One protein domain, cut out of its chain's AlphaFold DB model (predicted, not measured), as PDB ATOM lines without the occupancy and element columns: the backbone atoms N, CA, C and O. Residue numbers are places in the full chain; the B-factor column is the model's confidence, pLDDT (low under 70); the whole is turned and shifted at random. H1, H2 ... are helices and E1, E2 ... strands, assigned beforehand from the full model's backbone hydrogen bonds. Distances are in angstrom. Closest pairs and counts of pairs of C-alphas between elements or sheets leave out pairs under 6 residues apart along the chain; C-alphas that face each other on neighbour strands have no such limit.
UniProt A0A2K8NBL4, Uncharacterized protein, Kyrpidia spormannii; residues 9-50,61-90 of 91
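What this domain is: This is residues 9 to 50 and 61 to 90 of the 91 residues of an uncharacterized protein of Kyrpidia spormannii (UniProt A0A2K8NBL4). A long two-stranded antiparallel ribbon, E1 beside E2, has H1 packed on it, while H2 prolongs the rod beyond one end, where residues 84 to 90 stick out. The 72 printed residues, with elements in the order H1, E1, E2, H2, are mixed, helices and strands. The whole is extended, radius of gyration of the C-alphas 19.3 A, spanning 73 by 18 by 13 A.

Where its parts are: Find C-alpha 33 at (206.491, 281.921, 181.765); from there E1 runs 42.2 A to residue 47. E2, residues 61 to 75, spans 43.4 A. H1 is residues 13 to 27, 21.0 A; H2, residues 77 to 88, ends at (209.684, 302.761, 186.144).

How they stand to each other: Between E1 and E2, antiparallel at 165 degrees, find N 34 and O 74 within hydrogen-bond range at 2.8 A. H1's closest C-alphas to E2 are Glu 13 and Trp 67, 5.9 A. H1 and H2 are apart; in both, every O i to N i+4 pair is within hydrogen-bond range.

The domain as a whole: Residues 51 to 60 are cut out; C-alphas 50 and 61 are 11.2 A apart. Model pLDDT is under 70 at residues 28 to 29, 31 and 88 to 90.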
ATOM      1  N   SER A   9     200.135 261.420 173.707       78.81
ATOM      2  CA  SER A   9     200.319 260.020 174.110       78.81
ATOM      3  C   SER A   9     201.295 259.323 173.168       78.81
ATOM      4  O   SER A   9     201.125 259.390 171.954       78.81
ATOM      5  N   TYR A  10     202.257 258.608 173.740       85.50
ATOM      6  CA  TYR A  10     203.352 257.927 173.061       85.50
ATOM      7  C   TYR A  10     203.363 256.437 173.406       85.50
ATOM      8  O   TYR A  10     202.831 256.003 174.435       85.50
ATOM      9  N   HIS A  11     203.962 255.643 172.521       82.38
ATOM     10  CA  HIS A  11     204.058 254.191 172.672       82.38
ATOM     11  C   HIS A  11     205.294 253.748 173.464       82.38
ATOM     12  O   HIS A  11     205.274 252.665 174.047       82.38
ATOM     13  N   CYS A  12     206.328 254.584 173.548       86.50
ATOM     14  CA  CYS A  12     207.523 254.345 174.352       86.50
ATOM     15  C   CYS A  12     207.914 255.597 175.154       86.50
ATOM     16  O   CYS A  12     207.436 256.701 174.883       86.50
ATOM     17  N   GLU A  13     208.760 255.396 176.163       88.00
ATOM     18  CA  GLU A  13     209.253 256.456 177.051       88.00
ATOM     19  C   GLU A  13     210.169 257.428 176.307       88.00
ATOM     20  O   GLU A  13     209.969 258.634 176.391       88.00
ATOM     21  N   ALA A  14     211.094 256.898 175.501       88.19
ATOM     22  CA  ALA A  14     212.067 257.691 174.754       88.19
ATOM     23  C   ALA A  14     211.399 258.742 173.849       88.19
ATOM     24  O   ALA A  14     211.803 259.903 173.848       88.19
ATOM     25  N   ASP A  15     210.328 258.376 173.136       87.12
ATOM     26  CA  ASP A  15     209.587 259.326 172.296       87.12
ATOM     27  C   ASP A  15     208.915 260.425 173.137       87.12
ATOM     28  O   ASP A  15     208.871 261.589 172.731       87.12
ATOM     29  N   ALA A  16     208.402 260.069 174.320       87.19
ATOM     30  CA  ALA A  16     207.785 261.022 175.235       87.19
ATOM     31  C   ALA A  16     208.819 261.996 175.828       87.19
ATOM     32  O   ALA A  16     208.528 263.184 175.979       87.19
ATOM     33  N   GLU A  17     210.027 261.520 176.129       88.50
ATOM     34  CA  GLU A  17     211.137 262.351 176.603       88.50
ATOM     35  C   GLU A  17     211.635 263.316 175.527       88.50
ATOM     36  O   GLU A  17     211.752 264.515 175.790       88.50
ATOM     37  N   VAL A  18     211.848 262.827 174.300       89.50
ATOM     38  CA  VAL A  18     212.237 263.669 173.159       89.50
ATOM     39  C   VAL A  18     211.188 264.751 172.924       89.50
ATOM     40  O   VAL A  18     211.529 265.924 172.781       89.50
ATOM     41  N   ALA A  19     209.902 264.392 172.958       86.50
ATOM     42  CA  ALA A  19     208.820 265.357 172.815       86.50
ATOM     43  C   ALA A  19     208.802 266.411 173.933       86.50
ATOM     44  O   ALA A  19     208.581 267.592 173.655       86.50
ATOM     45  N   LEU A  20     209.050 266.013 175.185       86.81
ATOM     46  CA  LEU A  20     209.156 266.936 176.313       86.81
ATOM     47  C   LEU A  20     210.318 267.919 176.121       86.81
ATOM     48  O   LEU A  20     210.163 269.115 176.378       86.81
ATOM     49  N   GLU A  21     211.472 267.441 175.662       87.56
ATOM     50  CA  GLU A  21     212.639 268.287 175.425       87.56
ATOM     51  C   GLU A  21     212.401 269.281 174.281       87.56
ATOM     52  O   GLU A  21     212.647 270.483 174.431       87.56
ATOM     53  N   ASP A  22     211.858 268.806 173.163       86.81
ATOM     54  CA  ASP A  22     211.515 269.636 172.010       86.81
ATOM     55  C   ASP A  22     210.519 270.733 172.385       86.81
ATOM     56  O   ASP A  22     210.672 271.904 172.016       86.81
ATOM     57  N   TRP A  23     209.512 270.370 173.179       81.81
ATOM     58  CA  TRP A  23     208.525 271.304 173.687       81.81
ATOM     59  C   TRP A  23     209.178 272.354 174.592       81.81
ATOM     60  O   TRP A  23     208.963 273.554 174.383       81.81
ATOM     61  N   ARG A  24     210.038 271.933 175.537       82.38
ATOM     62  CA  ARG A  24     210.794 272.844 176.415       82.38
ATOM     63  C   ARG A  24     211.605 273.836 175.590       82.38
ATOM     64  O   ARG A  24     211.516 275.033 175.836       82.38
ATOM     65  N   ARG A  25     212.330 273.381 174.565       83.25
ATOM     66  CA  ARG A  25     213.138 274.253 173.690       83.25
ATOM     67  C   ARG A  25     212.295 275.306 172.963       83.25
ATOM     68  O   ARG A  25     212.721 276.456 172.859       83.25
ATOM     69  N   ARG A  26     211.101 274.941 172.482       80.38
ATOM     70  CA  ARG A  26     210.189 275.870 171.785       80.38
ATOM     71  C   ARG A  26     209.593 276.920 172.728       80.38
ATOM     72  O   ARG A  26     209.482 278.083 172.344       80.38
ATOM     73  N   HIS A  27     209.261 276.530 173.956       74.31
ATOM     74  CA  HIS A  27     208.511 277.372 174.896       74.31
ATOM     75  C   HIS A  27     209.379 278.116 175.916       74.31
ATOM     76  O   HIS A  27     208.922 279.103 176.484       74.31
ATOM     77  N   ASN A  28     210.657 277.757 176.078       68.44
ATOM     78  CA  ASN A  28     211.606 278.496 176.927       68.44
ATOM     79  C   ASN A  28     211.831 279.955 176.465       68.44
ATOM     80  O   ASN A  28     212.441 280.760 177.160       68.44
ATOM     81  N   ARG A  29     211.338 280.322 175.273       67.38
ATOM     82  CA  ARG A  29     211.368 281.696 174.745       67.38
ATOM     83  C   ARG A  29     210.250 282.586 175.290       67.38
ATOM     84  O   ARG A  29     210.254 283.790 175.033       67.38
ATOM     85  N   TRP A  30     209.284 282.036 176.021       71.19
ATOM     86  CA  TRP A  30     208.222 282.815 176.647       71.19
ATOM     87  C   TRP A  30     208.777 283.487 177.907       71.19
ATOM     88  O   TRP A  30     208.603 282.988 179.006       71.19
ATOM     89  N   GLY A  31     209.460 284.625 177.752       68.88
ATOM     90  CA  GLY A  31     210.312 285.245 178.785       68.88
ATOM     91  C   GLY A  31     209.677 285.635 180.135       68.88
ATOM     92  O   GLY A  31     210.375 286.178 180.980       68.88
ATOM     93  N   PHE A  32     208.386 285.372 180.351       74.62
ATOM     94  CA  PHE A  32     207.686 285.545 181.635       74.62
ATOM     95  C   PHE A  32     206.864 284.319 182.026       74.62
ATOM     96  O   PHE A  32     205.900 284.439 182.776       74.62
ATOM     97  N   HIS A  33     207.184 283.158 181.468       76.69
ATOM     98  CA  HIS A  33     206.491 281.921 181.765       76.69
ATOM     99  C   HIS A  33     207.510 280.883 182.205       76.69
ATOM    100  O   HIS A  33     208.489 280.621 181.508       76.69
ATOM    101  N   GLN A  34     207.269 280.296 183.366       73.25
ATOM    102  CA  GLN A  34     207.927 279.073 183.773       73.25
ATOM    103  C   GLN A  34     207.121 277.925 183.202       73.25
ATOM    104  O   GLN A  34     205.904 277.861 183.382       73.25
ATOM    105  N   VAL A  35     207.794 277.027 182.493       73.69
ATOM    106  CA  VAL A  35     207.145 275.804 182.054       73.69
ATOM    107  C   VAL A  35     207.796 274.600 182.688       73.69
ATOM    108  O   VAL A  35     208.984 274.340 182.503       73.69
ATOM    109  N   THR A  36     206.973 273.831 183.381       78.19
ATOM    110  CA  THR A  36     207.311 272.502 183.851       78.19
ATOM    111  C   THR A  36     206.611 271.465 182.979       78.19
ATOM    112  O   THR A  36     205.517 271.671 182.451       78.19
ATOM    113  N   GLY A  37     207.275 270.333 182.783       81.94
ATOM    114  CA  GLY A  37     206.676 269.208 182.086       81.94
ATOM    115  C   GLY A  37     207.250 267.898 182.583       81.94
ATOM    116  O   GLY A  37     208.424 267.846 182.967       81.94
ATOM    117  N   GLN A  38     206.405 266.872 182.591       85.81
ATOM    118  CA  GLN A  38     206.685 265.563 183.163       85.81
ATOM    119  C   GLN A  38     206.158 264.460 182.245       85.81
ATOM    120  O   GLN A  38     205.027 264.531 181.759       85.81
ATOM    121  N   VAL A  39     206.970 263.420 182.064       86.12
ATOM    122  CA  VAL A  39     206.558 262.163 181.439       86.12
ATOM    123  C   VAL A  39     205.903 261.275 182.501       86.12
ATOM    124  O   VAL A  39     206.440 261.089 183.592       86.12
ATOM    125  N   VAL A  40     204.720 260.748 182.204       87.94
ATOM    126  CA  VAL A  40     203.932 259.893 183.094       87.94
ATOM    127  C   VAL A  40     203.599 258.596 182.371       87.94
ATOM    128  O   VAL A  40     203.032 258.614 181.277       87.94
ATOM    129  N   GLN A  41     203.910 257.466 183.000       89.75
ATOM    130  CA  GLN A  41     203.480 256.158 182.525       89.75
ATOM    131  C   GLN A  41     202.007 255.934 182.884       89.75
ATOM    132  O   GLN A  41     201.624 255.956 184.052       89.75
ATOM    133  N   GLU A  42     201.176 255.677 181.883       86.94
ATOM    134  CA  GLU A  42     199.794 255.255 182.050       86.94
ATOM    135  C   GLU A  42     199.670 253.767 181.717       86.94
ATOM    136  O   GLU A  42     199.891 253.338 180.583       86.94
ATOM    137  N   ARG A  43     199.285 252.973 182.717       87.50
ATOM    138  CA  ARG A  43     198.990 251.546 182.562       87.50
ATOM    139  C   ARG A  43     197.483 251.366 182.559       87.50
ATOM    140  O   ARG A  43     196.802 251.773 183.494       87.50
ATOM    141  N   THR A  44     196.942 250.793 181.491       85.12
ATOM    142  CA  THR A  44     195.511 250.495 181.384       85.12
ATOM    143  C   THR A  44     195.318 249.025 181.073       85.12
ATOM    144  O   THR A  44     195.814 248.531 180.065       85.12
ATOM    145  N   VAL A  45     194.535 248.334 181.893       85.25
ATOM    146  CA  VAL A  45     194.138 246.950 181.627       85.25
ATOM    147  C   VAL A  45     192.909 246.966 180.721       85.25
ATOM    148  O   VAL A  45     191.857 247.482 181.094       85.25
ATOM    149  N   LYS A  46     193.039 246.442 179.501       82.56
ATOM    150  CA  LYS A  46     191.942 246.372 178.526       82.56
ATOM    151  C   LYS A  46     191.507 244.946 178.289       82.56
ATOM    152  O   LYS A  46     192.325 244.034 178.322       82.56
ATOM    153  N   ARG A  47     190.228 244.757 177.955       80.25
ATOM    154  CA  ARG A  47     189.769 243.442 177.522       80.25
ATOM    155  C   ARG A  47     190.409 243.075 176.180       80.25
ATOM    156  O   ARG A  47     190.354 243.866 175.238       80.25
ATOM    157  N   ARG A  48     190.983 241.878 176.078       76.50
ATOM    158  CA  ARG A  48     191.467 241.290 174.830       76.50
ATOM    159  C   ARG A  48     190.301 241.207 173.846       76.50
ATOM    160  O   ARG A  48     189.180 240.843 174.210       76.50
ATOM    161  N   VAL A  49     190.562 241.583 172.602       79.38
ATOM    162  CA  VAL A  49     189.576 241.478 171.525       79.38
ATOM    163  C   VAL A  49     189.360 240.009 171.152       79.38
ATOM    164  O   VAL A  49     190.306 239.222 171.136       79.38
ATOM    165  N   GLY A  50     188.114 239.643 170.847       80.69
ATOM    166  CA  GLY A  50     187.726 238.282 170.467       80.69
ATOM    167  C   GLY A  50     187.042 237.477 171.577       80.69
ATOM    168  O   GLY A  50     186.856 237.941 172.703       80.69
ATOM    169  N   SER A  61     192.368 239.882 179.681       71.38
ATOM    170  CA  SER A  61     192.930 241.209 179.964       71.38
ATOM    171  C   SER A  61     194.329 241.366 179.357       71.38
ATOM    172  O   SER A  61     195.149 240.459 179.384       71.38
ATOM    173  N   VAL A  62     194.588 242.520 178.746       79.31
ATOM    174  CA  VAL A  62     195.889 242.919 178.200       79.31
ATOM    175  C   VAL A  62     196.275 244.228 178.865       79.31
ATOM    176  O   VAL A  62     195.506 245.194 178.824       79.31
ATOM    177  N   GLU A  63     197.455 244.270 179.474       81.31
ATOM    178  CA  GLU A  63     198.034 245.516 179.959       81.31
ATOM    179  C   GLU A  63     198.525 246.337 178.764       81.31
ATOM    180  O   GLU A  63     199.335 245.891 177.954       81.31
ATOM    181  N   VAL A  64     197.990 247.543 178.628       82.19
ATOM    182  CA  VAL A  64     198.418 248.516 177.630       82.19
ATOM    183  C   VAL A  64     199.166 249.611 178.365       82.19
ATOM    184  O   VAL A  64     198.573 250.354 179.150       82.19
ATOM    185  N   VAL A  65     200.460 249.716 178.084       85.75
ATOM    186  CA  VAL A  65     201.314 250.796 178.576       85.75
ATOM    187  C   VAL A  65     201.312 251.924 177.549       85.75
ATOM    188  O   VAL A  65     201.518 251.696 176.357       85.75
ATOM    189  N   ARG A  66     201.054 253.145 178.007       86.50
ATOM    190  CA  ARG A  66     201.196 254.375 177.227       86.50
ATOM    191  C   ARG A  66     201.993 255.382 178.025       86.50
ATOM    192  O   ARG A  66     201.901 255.426 179.245       86.50
ATOM    193  N   TRP A  67     202.739 256.216 177.329       85.31
ATOM    194  CA  TRP A  67     203.503 257.294 177.935       85.31
ATOM    195  C   TRP A  67     202.824 258.612 177.612       85.31
ATOM    196  O   TRP A  67     202.429 258.852 176.475       85.31
ATOM    197  N   ARG A  68     202.616 259.452 178.616       85.50
ATOM    198  CA  ARG A  68     201.974 260.757 178.465       85.50
ATOM    199  C   ARG A  68     202.934 261.847 178.866       85.50
ATOM    200  O   ARG A  68     203.663 261.680 179.835       85.50
ATOM    201  N   VAL A  69     202.873 262.978 178.181       82.94
ATOM    202  CA  VAL A  69     203.576 264.183 178.621       82.94
ATOM    203  C   VAL A  69     202.547 265.169 179.152       82.94
ATOM    204  O   VAL A  69     201.597 265.516 178.454       82.94
ATOM    205  N   ASN A  70     202.706 265.570 180.409       81.62
ATOM    206  CA  ASN A  70     201.920 266.630 181.028       81.62
ATOM    207  C   ASN A  70     202.756 267.903 181.065       81.62
ATOM    208  O   ASN A  70     203.920 267.861 181.461       81.62
ATOM    209  N   PHE A  71     202.139 269.026 180.712       79.12
ATOM    210  CA  PHE A  71     202.766 270.342 180.728       79.12
ATOM    211  C   PHE A  71     202.000 271.277 181.654       79.12
ATOM    212  O   PHE A  71     200.777 271.184 181.786       79.12
ATOM    213  N   THR A  72     202.718 272.175 182.314       79.12
ATOM    214  CA  THR A  72     202.146 273.224 183.153       79.12
ATOM    215  C   THR A  72     202.886 274.519 182.875       79.12
ATOM    216  O   THR A  72     204.091 274.620 183.091       79.12
ATOM    217  N   VAL A  73     202.155 275.504 182.351       78.25
ATOM    218  CA  VAL A  73     202.669 276.843 182.062       78.25
ATOM    219  C   VAL A  73     202.225 277.774 183.182       78.25
ATOM    220  O   VAL A  73     201.034 278.039 183.347       78.25
ATOM    221  N   GLU A  74     203.182 278.289 183.940       79.19
ATOM    222  CA  GLU A  74     202.955 279.256 185.007       79.19
ATOM    223  C   GLU A  74     203.543 280.606 184.626       79.19
ATOM    224  O   GLU A  74     204.604 280.696 184.015       79.19
ATOM    225  N   THR A  75     202.854 281.689 184.970       78.81
ATOM    226  CA  THR A  75     203.382 283.034 184.740       78.81
ATOM    227  C   THR A  75     204.398 283.379 185.827       78.81
ATOM    228  O   THR A  75     204.066 283.376 187.012       78.81
ATOM    229  N   ASP A  76     205.609 283.763 185.428       79.31
ATOM    230  CA  ASP A  76     206.647 284.274 186.317       79.31
ATOM    231  C   ASP A  76     206.324 285.718 186.726       79.31
ATOM    232  O   ASP A  76     206.755 286.712 186.127       79.31
ATOM    233  N   THR A  77     205.482 285.834 187.748       78.06
ATOM    234  CA  THR A  77     205.035 287.136 188.251       78.06
ATOM    235  C   THR A  77     206.180 287.974 188.825       78.06
ATOM    236  O   THR A  77     206.097 289.205 188.787       78.06
ATOM    237  N   GLU A  78     207.264 287.356 189.296       78.50
ATOM    238  CA  GLU A  78     208.430 288.059 189.831       78.50
ATOM    239  C   GLU A  78     209.283 288.660 188.712       78.50
ATOM    240  O   GLU A  78     209.623 289.846 188.777       78.50
ATOM    241  N   ALA A  79     209.531 287.916 187.630       75.00
ATOM    242  CA  ALA A  79     210.190 288.447 186.436       75.00
ATOM    243  C   ALA A  79     209.417 289.643 185.846       75.00
ATOM    244  O   ALA A  79     210.010 290.669 185.489       75.00
ATOM    245  N   ILE A  80     208.080 289.568 185.821       79.31
ATOM    246  CA  ILE A  80     207.219 290.682 185.389       79.31
ATOM    247  C   ILE A  80     207.364 291.890 186.327       79.31
ATOM    248  O   ILE A  80     207.517 293.021 185.857       79.31
ATOM    249  N   LYS A  81     207.323 291.687 187.651       81.38
ATOM    250  CA  LYS A  81     207.482 292.773 188.635       81.38
ATOM    251  C   LYS A  81     208.847 293.447 188.516       81.38
ATOM    252  O   LYS A  81     208.911 294.676 188.555       81.38
ATOM    253  N   GLN A  82     209.922 292.679 188.351       79.62
ATOM    254  CA  GLN A  82     211.269 293.223 188.175       79.62
ATOM    255  C   GLN A  82     211.389 294.047 186.891       79.62
ATOM    256  O   GLN A  82     211.926 295.155 186.932       79.62
ATOM    257  N   ARG A  83     210.834 293.565 185.769       78.56
ATOM    258  CA  ARG A  83     210.797 294.332 184.516       78.56
ATOM    259  C   ARG A  83     210.045 295.652 184.678       78.56
ATOM    260  O   ARG A  83     210.592 296.700 184.347       78.56
ATOM    261  N   ARG A  84     208.854 295.625 185.285       80.50
ATOM    262  CA  ARG A  84     208.067 296.840 185.567       80.50
ATOM    263  C   ARG A  84     208.804 297.828 186.475       80.50
ATOM    264  O   ARG A  84     208.663 299.034 186.301       80.50
ATOM    265  N   ARG A  85     209.583 297.343 187.451       80.06
ATOM    266  CA  ARG A  85     210.415 298.200 188.313       80.06
ATOM    267  C   ARG A  85     211.519 298.901 187.520       80.06
ATOM    268  O   ARG A  85     211.691 300.098 187.717       80.06
ATOM    269  N   ARG A  86     212.207 298.187 186.621       75.56
ATOM    270  CA  ARG A  86     213.244 298.756 185.738       75.56
ATOM    271  C   ARG A  86     212.674 299.797 184.772       75.56
ATOM    272  O   ARG A  86     213.244 300.867 184.634       75.56
ATOM    273  N   GLU A  87     211.528 299.514 184.157       75.19
ATOM    274  CA  GLU A  87     210.844 300.459 183.257       75.19
ATOM    275  C   GLU A  87     210.384 301.728 183.999       75.19
ATOM    276  O   GLU A  87     210.427 302.819 183.444       75.19
ATOM    277  N   ARG A  88     210.020 301.614 185.284       67.06
ATOM    278  CA  ARG A  88     209.684 302.761 186.144       67.06
ATOM    279  C   ARG A  88     210.878 303.609 186.583       67.06
ATOM    280  O   ARG A  88     210.654 304.718 187.044       67.06
ATOM    281  N   THR A  89     212.107 303.097 186.510       60.09
ATOM    282  CA  THR A  89     213.302 303.825 186.983       60.09
ATOM    283  C   THR A  89     213.902 304.756 185.923       60.09
ATOM    284  O   THR A  89     214.856 305.463 186.221       60.09
ATOM    285  N   PHE A  90     213.342 304.766 184.708       54.22
ATOM    286  CA  PHE A  90     213.747 305.620 183.585       54.22
ATOM    287  C   PHE A  90     212.663 306.650 183.198       54.22
ATOM    288  O   PHE A  90     212.540 307.003 182.025       54.22
TER     289      PHE A  90